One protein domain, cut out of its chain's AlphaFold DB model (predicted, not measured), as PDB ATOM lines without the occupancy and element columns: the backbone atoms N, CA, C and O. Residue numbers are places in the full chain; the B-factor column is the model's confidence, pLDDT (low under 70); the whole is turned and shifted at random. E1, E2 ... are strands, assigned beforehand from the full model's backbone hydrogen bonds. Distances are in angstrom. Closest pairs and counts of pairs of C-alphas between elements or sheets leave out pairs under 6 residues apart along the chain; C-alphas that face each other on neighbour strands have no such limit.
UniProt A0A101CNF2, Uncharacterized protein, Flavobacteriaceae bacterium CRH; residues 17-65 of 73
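AT A GLANCE: This is residues 17 to 65 of the 73 residues of an uncharacterized protein of Flavobacteriaceae bacterium CRH (UniProt A0A101CNF2). A long, narrow, strongly twisted ribbon of strands has a shorter hairpin arm turning off to the side near its middle: E2 runs along the ribbon with E1 beside its first part and the first part of E3 along most of its length, then E3 bends at residue 51 and its last part makes the side arm with E4. Residues 22 to 27, the turn between E1 and E2, stick out at one end of the ribbon, and the turn between E2 and E3 makes the other end. The printed part has 49 residues with no named helix and four named strands, E1, E2, E3 and E4 along the chain, in a sheet of order E1, E2, E3, E4, antiparallel throughout. The class is all strand, and the whole is loose, with a radius of gyration of the C-alphas of 13.0 A and spans of 46 by 22 by 14 A.

IN THESE COORDINATES: E2, residues 28 to 38, measures 31.5 A from C-alpha 28 at (-41.012, 33.249, -39.039) to C-alpha 38 at (-22.444, 21.921, -61.785). E3, residues 43 to 54, is the longest strand by residues, yet its first and last C-alphas are 23.7 A apart; it bends by 104 degrees at residue 51. E1, residues 17 to 21, measures 13.5 A and begins at C-alpha 17, (-28.149, 30.916, -44.158). E4, residues 61 to 64, measures 9.4 A and ends at C-alpha 64, (-40.256, 25.908, -49.711).

HOW THE PARTS SIT: The four strands form a meander, each strand the antiparallel neighbour of the one before. The inner strands E2 and E3 form a hairpin, their directions 147 degrees apart, with N 35 and O 45 at 2.9 A and N 45 and O 35 at 2.8 A, within hydrogen-bond range. The edge strand E1 forms a hairpin with E2 at 168 degrees, with N 19 and O 30 at 2.8 A. The pairing of E3 is staggered: its residues 43 to 50 pair with E2 and its residues 50 to 54 with E4. E3 and the edge strand E4 form a hairpin, with N 62 and O 53 at 2.8 A and N 64 and O 50 at 3.1 A. The closest C-alphas of E2 and E4 are those of Ala 31 and Ile 63, 6.7 A apart. E1 and E4 are apart.

THE WHOLE: The two C-alphas farthest apart are those of Thr 24 and Glu 40, 46.3 A. The sheet's C-alphas lie up to 5.7 A off their best plane, and from edge to edge the strands' lines turn by 115 degrees. The printed part, residues 17 to 65, has no cut. The link E2 to E3 is tight, and the links E1 to E2 and E3 to E4 are short. The mean pLDDT of the printed part is 80.0, and residues 52 to 60 and residue 65 are under 70.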
ATOM      1  N   PHE A  17     -27.925  29.769 -45.031       80.50
ATOM      2  CA  PHE A  17     -28.149  30.916 -44.158       80.50
ATOM      3  C   PHE A  17     -29.581  30.883 -43.652       80.50
ATOM      4  O   PHE A  17     -30.516  30.827 -44.447       80.50
ATOM      5  N   GLU A  18     -29.754  30.956 -42.338       79.94
ATOM      6  CA  GLU A  18     -31.062  30.918 -41.692       79.94
ATOM      7  C   GLU A  18     -31.370  32.250 -41.017       79.94
ATOM      8  O   GLU A  18     -30.510  32.886 -40.408       79.94
ATOM      9  N   PHE A  19     -32.626  32.664 -41.113       81.69
ATOM     10  CA  PHE A  19     -33.162  33.839 -40.453       81.69
ATOM     11  C   PHE A  19     -34.422  33.444 -39.694       81.69
ATOM     12  O   PHE A  19     -35.409  33.031 -40.301       81.69
ATOM     13  N   ILE A  20     -34.404  33.593 -38.371       81.75
ATOM     14  CA  ILE A  20     -35.565  33.315 -37.526       81.75
ATOM     15  C   ILE A  20     -35.973  34.603 -36.820       81.75
ATOM     16  O   ILE A  20     -35.240  35.146 -35.996       81.75
ATOM     17  N   SER A  21     -37.172  35.083 -37.135       79.00
ATOM     18  CA  SER A  21     -37.826  36.149 -36.386       79.00
ATOM     19  C   SER A  21     -38.745  35.535 -35.338       79.00
ATOM     20  O   SER A  21     -39.691  34.831 -35.688       79.00
ATOM     21  N   TYR A  22     -38.494  35.834 -34.067       82.94
ATOM     22  CA  TYR A  22     -39.310  35.363 -32.949       82.94
ATOM     23  C   TYR A  22     -40.416  36.366 -32.615       82.94
ATOM     24  O   TYR A  22     -40.168  37.569 -32.535       82.94
ATOM     25  N   GLY A  23     -41.636  35.876 -32.405       79.81
ATOM     26  CA  GLY A  23     -42.792  36.704 -32.073       79.81
ATOM     27  C   GLY A  23     -43.770  35.987 -31.149       79.81
ATOM     28  O   GLY A  23     -43.810  34.761 -31.077       79.81
ATOM     29  N   THR A  24     -44.600  36.755 -30.443       85.06
ATOM     30  CA  THR A  24     -45.629  36.208 -29.536       85.06
ATOM     31  C   THR A  24     -46.690  35.381 -30.263       85.06
ATOM     32  O   THR A  24     -47.293  34.499 -29.662       85.06
ATOM     33  N   ASN A  25     -46.882  35.628 -31.561       83.69
ATOM     34  CA  ASN A  25     -47.819  34.907 -32.426       83.69
ATOM     35  C   ASN A  25     -47.144  33.797 -33.251       83.69
ATOM     36  O   ASN A  25     -47.711  33.336 -34.240       83.69
ATOM     37  N   GLY A  26     -45.935  33.386 -32.867       77.19
ATOM     38  CA  GLY A  26     -45.144  32.392 -33.580       77.19
ATOM     39  C   GLY A  26     -43.897  32.981 -34.228       77.19
ATOM     40  O   GLY A  26     -43.652  34.189 -34.205       77.19
ATOM     41  N   ASN A  27     -43.100  32.084 -34.802       80.25
ATOM     42  CA  ASN A  27     -41.814  32.414 -35.396       80.25
ATOM     43  C   ASN A  27     -41.906  32.363 -36.919       80.25
ATOM     44  O   ASN A  27     -42.587  31.503 -37.477       80.25
ATOM     45  N   ILE A  28     -41.181  33.257 -37.585       80.44
ATOM     46  CA  ILE A  28     -41.012  33.249 -39.039       80.44
ATOM     47  C   ILE A  28     -39.587  32.785 -39.320       80.44
ATOM     48  O   ILE A  28     -38.640  33.509 -39.019       80.44
ATOM     49  N   GLY A  29     -39.447  31.581 -39.872       82.81
ATOM     50  CA  GLY A  29     -38.171  31.016 -40.301       82.81
ATOM     51  C   GLY A  29     -38.011  31.130 -41.812       82.81
ATOM     52  O   GLY A  29     -38.835  30.610 -42.562       82.81
ATOM     53  N   LYS A  30     -36.949  31.789 -42.265       83.56
ATOM     54  CA  LYS A  30     -36.541  31.833 -43.670       83.56
ATOM     55  C   LYS A  30     -35.141  31.275 -43.825       83.56
ATOM     56  O   LYS A  30     -34.337  31.363 -42.900       83.56
ATOM     57  N   ALA A  31     -34.854  30.723 -44.993       83.56
ATOM     58  CA  ALA A  31     -33.525  30.250 -45.325       83.56
ATOM     59  C   ALA A  31     -33.136  30.634 -46.752       83.56
ATOM     60  O   ALA A  31     -33.988  30.761 -47.633       83.56
ATOM     61  N   ILE A  32     -31.835  30.816 -46.954       85.00
ATOM     62  CA  ILE A  32     -31.176  30.917 -48.253       85.00
ATOM     63  C   ILE A  32     -30.197  29.752 -48.324       85.00
ATOM     64  O   ILE A  32     -29.410  29.572 -47.395       85.00
ATOM     65  N   THR A  33     -30.213  28.980 -49.405       84.88
ATOM     66  CA  THR A  33     -29.187  27.961 -49.648       84.88
ATOM     67  C   THR A  33     -28.654  28.016 -51.075       84.88
ATOM     68  O   THR A  33     -29.378  28.359 -52.010       84.88
ATOM     69  N   TYR A  34     -27.378  27.683 -51.230       85.38
ATOM     70  CA  TYR A  34     -26.731  27.495 -52.518       85.38
ATOM     71  C   TYR A  34     -26.717  26.009 -52.860       85.38
ATOM     72  O   TYR A  34     -26.035  25.219 -52.212       85.38
ATOM     73  N   GLN A  35     -27.437  25.625 -53.909       83.44
ATOM     74  CA  GLN A  35     -27.446  24.250 -54.399       83.44
ATOM     75  C   GLN A  35     -26.531  24.132 -55.618       83.44
ATOM     76  O   GLN A  35     -26.790  24.751 -56.648       83.44
ATOM     77  N   CYS A  36     -25.475  23.323 -55.527       85.56
ATOM     78  CA  CYS A  36     -24.602  23.063 -56.673       85.56
ATOM     79  C   CYS A  36     -25.379  22.352 -57.791       85.56
ATOM     80  O   CYS A  36     -25.976  21.300 -57.566       85.56
ATOM     81  N   ILE A  37     -25.368  22.932 -58.994       91.06
ATOM     82  CA  ILE A  37     -25.907  22.308 -60.212       91.06
ATOM     83  C   ILE A  37     -24.769  21.692 -61.021       91.06
ATOM     84  O   ILE A  37     -24.925  20.624 -61.609       91.06
ATOM     85  N   ASN A  38     -23.629  22.386 -61.082       89.56
ATOM     86  CA  ASN A  38     -22.444  21.921 -61.785       89.56
ATOM     87  C   ASN A  38     -21.172  22.511 -61.160       89.56
ATOM     88  O   ASN A  38     -20.912  23.710 -61.277       89.56
ATOM     89  N   GLU A  39     -20.367  21.647 -60.545       89.00
ATOM     90  CA  GLU A  39     -19.139  22.024 -59.839       89.00
ATOM     91  C   GLU A  39     -18.004  22.437 -60.796       89.00
ATOM     92  O   GLU A  39     -17.265  23.376 -60.506       89.00
ATOM     93  N   GLU A  40     -17.887  21.805 -61.973       94.44
ATOM     94  CA  GLU A  40     -16.791  22.056 -62.930       94.44
ATOM     95  C   GLU A  40     -16.788  23.499 -63.445       94.44
ATOM     96  O   GLU A  40     -15.734  24.106 -63.641       94.44
ATOM     97  N   ILE A  41     -17.982  24.060 -63.629       94.69
ATOM     98  CA  ILE A  41     -18.195  25.441 -64.084       94.69
ATOM     99  C   ILE A  41     -18.741  26.353 -62.978       94.69
ATOM    100  O   ILE A  41     -19.086  27.500 -63.257       94.69
ATOM    101  N   LYS A  42     -18.783  25.871 -61.727       88.69
ATOM    102  CA  LYS A  42     -19.203  26.625 -60.533       88.69
ATOM    103  C   LYS A  42     -20.589  27.272 -60.659       88.69
ATOM    104  O   LYS A  42     -20.772  28.437 -60.302       88.69
ATOM    105  N   ILE A  43     -21.568  26.528 -61.175       90.56
ATOM    106  CA  ILE A  43     -22.965  26.974 -61.245       90.56
ATOM    107  C   ILE A  43     -23.732  26.463 -60.028       90.56
ATOM    108  O   ILE A  43     -23.840  25.255 -59.804       90.56
ATOM    109  N   TYR A  44     -24.338  27.403 -59.303       87.25
ATOM    110  CA  TYR A  44     -25.161  27.149 -58.127       87.25
ATOM    111  C   TYR A  44     -26.532  27.807 -58.299       87.25
ATOM    112  O   TYR A  44     -26.626  28.954 -58.741       87.25
ATOM    113  N   ASN A  45     -27.589  27.091 -57.926       86.50
ATOM    114  CA  ASN A  45     -28.908  27.668 -57.704       86.50
ATOM    115  C   ASN A  45     -28.915  28.419 -56.376       86.50
ATOM    116  O   ASN A  45     -28.366  27.941 -55.385       86.50
ATOM    117  N   LEU A  46     -29.580  29.569 -56.363       86.38
ATOM    118  CA  LEU A  46     -29.909  30.295 -55.146       86.38
ATOM    119  C   LEU A  46     -31.353  29.957 -54.778       86.38
ATOM    120  O   LEU A  46     -32.270  30.461 -55.423       86.38
ATOM    121  N   CYS A  47     -31.550  29.118 -53.766       82.81
ATOM    122  CA  CYS A  47     -32.886  28.781 -53.284       82.81
ATOM    123  C   CYS A  47     -33.205  29.651 -52.065       82.81
ATOM    124  O   CYS A  47     -32.399  29.740 -51.133       82.81
ATOM    125  N   PHE A  48     -34.374  30.286 -52.058       85.25
ATOM    126  CA  PHE A  48     -34.810  31.159 -50.969       85.25
ATOM    127  C   PHE A  48     -36.264  30.886 -50.618       85.25
ATOM    128  O   PHE A  48     -37.115  30.816 -51.491       85.25
ATOM    129  N   GLY A  49     -36.578  30.787 -49.331       83.75
ATOM    130  CA  GLY A  49     -37.959  30.538 -48.941       83.75
ATOM    131  C   GLY A  49     -38.146  30.285 -47.462       83.75
ATOM    132  O   GLY A  49     -37.293  30.618 -46.633       83.75
ATOM    133  N   ASP A  50     -39.299  29.712 -47.131       83.94
ATOM    134  CA  ASP A  50     -39.611  29.340 -45.757       83.94
ATOM    135  C   ASP A  50     -38.806  28.101 -45.355       83.94
ATOM    136  O   ASP A  50     -38.781  27.094 -46.071       83.94
ATOM    137  N   ASN A  51     -38.158  28.175 -44.191       78.62
ATOM    138  CA  ASN A  51     -37.488  27.023 -43.598       78.62
ATOM    139  C   ASN A  51     -38.556  26.116 -42.976       78.62
ATOM    140  O   ASN A  51     -39.078  26.419 -41.900       78.62
ATOM    141  N   LYS A  52     -38.922  25.040 -43.679       69.81
ATOM    142  CA  LYS A  52     -39.979  24.134 -43.217       69.81
ATOM    143  C   LYS A  52     -39.455  22.992 -42.366       69.81
ATOM    144  O   LYS A  52     -40.128  22.600 -41.417       69.81
ATOM    145  N   GLU A  53     -38.304  22.428 -42.719       68.38
ATOM    146  CA  GLU A  53     -37.799  21.223 -42.067       68.38
ATOM    147  C   GLU A  53     -36.305  21.026 -42.348       68.38
ATOM    148  O   GLU A  53     -35.851  21.239 -43.472       68.38
ATOM    149  N   ILE A  54     -35.550  20.573 -41.345       66.44
ATOM    150  CA  ILE A  54     -34.203  20.022 -41.538       66.44
ATOM    151  C   ILE A  54     -34.369  18.523 -41.780       66.44
ATOM    152  O   ILE A  54     -34.924  17.817 -40.931       66.44
ATOM    153  N   ASN A  55     -33.867  18.016 -42.905       66.31
ATOM    154  CA  ASN A  55     -33.714  16.582 -43.083       66.31
ATOM    155  C   ASN A  55     -32.713  16.075 -42.034       66.31
ATOM    156  O   ASN A  55     -31.538  16.428 -42.059       66.31
ATOM    157  N   LYS A  56     -33.177  15.252 -41.091       62.00
ATOM    158  CA  LYS A  56     -32.359  14.781 -39.963       62.00
ATOM    159  C   LYS A  56     -31.231  13.832 -40.370       62.00
ATOM    160  O   LYS A  56     -30.303  13.653 -39.590       62.00
ATOM    161  N   GLU A  57     -31.321  13.217 -41.546       68.44
ATOM    162  CA  GLU A  57     -30.316  12.277 -42.046       68.44
ATOM    163  C   GLU A  57     -29.202  12.994 -42.814       68.44
ATOM    164  O   GLU A  57     -28.036  12.645 -42.660       68.44
ATOM    165  N   THR A  58     -29.549  14.010 -43.611       66.19
ATOM    166  CA  THR A  58     -28.584  14.742 -44.451       66.19
ATOM    167  C   THR A  58     -28.154  16.084 -43.858       66.19
ATOM    168  O   THR A  58     -27.164  16.659 -44.296       66.19
ATOM    169  N   GLY A  59     -28.882  16.597 -42.863       65.38
ATOM    170  CA  GLY A  59     -28.709  17.954 -42.341       65.38
ATOM    171  C   GLY A  59     -29.175  19.048 -43.310       65.38
ATOM    172  O   GLY A  59     -29.021  20.229 -43.012       65.38
ATOM    173  N   GLU A  60     -29.741  18.681 -44.462       68.56
ATOM    174  CA  GLU A  60     -30.156  19.634 -45.490       68.56
ATOM    175  C   GLU A  60     -31.459  20.338 -45.109       68.56
ATOM    176  O   GLU A  60     -32.415  19.717 -44.633       68.56
ATOM    177  N   LEU A  61     -31.520  21.643 -45.373       70.81
ATOM    178  CA  LEU A  61     -32.746  22.414 -45.219       70.81
ATOM    179  C   LEU A  61     -33.691  22.178 -46.388       70.81
ATOM    180  O   LEU A  61     -33.345  22.388 -47.552       70.81
ATOM    181  N   LYS A  62     -34.935  21.838 -46.065       72.31
ATOM    182  CA  LYS A  62     -36.030  21.831 -47.022       72.31
ATOM    183  C   LYS A  62     -36.637  23.226 -47.095       72.31
ATOM    184  O   LYS A  62     -37.449  23.619 -46.252       72.31
ATOM    185  N   ILE A  63     -36.222  23.960 -48.120       76.06
ATOM    186  CA  ILE A  63     -36.738  25.291 -48.426       76.06
ATOM    187  C   ILE A  63     -37.985  25.147 -49.294       76.06
ATOM    188  O   ILE A  63     -37.944  24.514 -50.349       76.06
ATOM    189  N   ASP A  64     -39.094  25.731 -48.846       74.00
ATOM    190  CA  ASP A  64     -40.256  25.908 -49.711       74.00
ATOM    191  C   ASP A  64     -40.111  27.204 -50.513       74.00
ATOM    192  O   ASP A  64     -40.396  28.291 -50.011       74.00
ATOM    193  N   ASP A  65     -39.631  27.060 -51.747       64.69
ATOM    194  CA  ASP A  65     -39.482  28.140 -52.735       64.69
ATOM    195  C   ASP A  65     -40.762  28.322 -53.585       64.69
ATOM    196  O   ASP A  65     -40.796  29.014 -54.603       64.69
TER     197      ASP A  65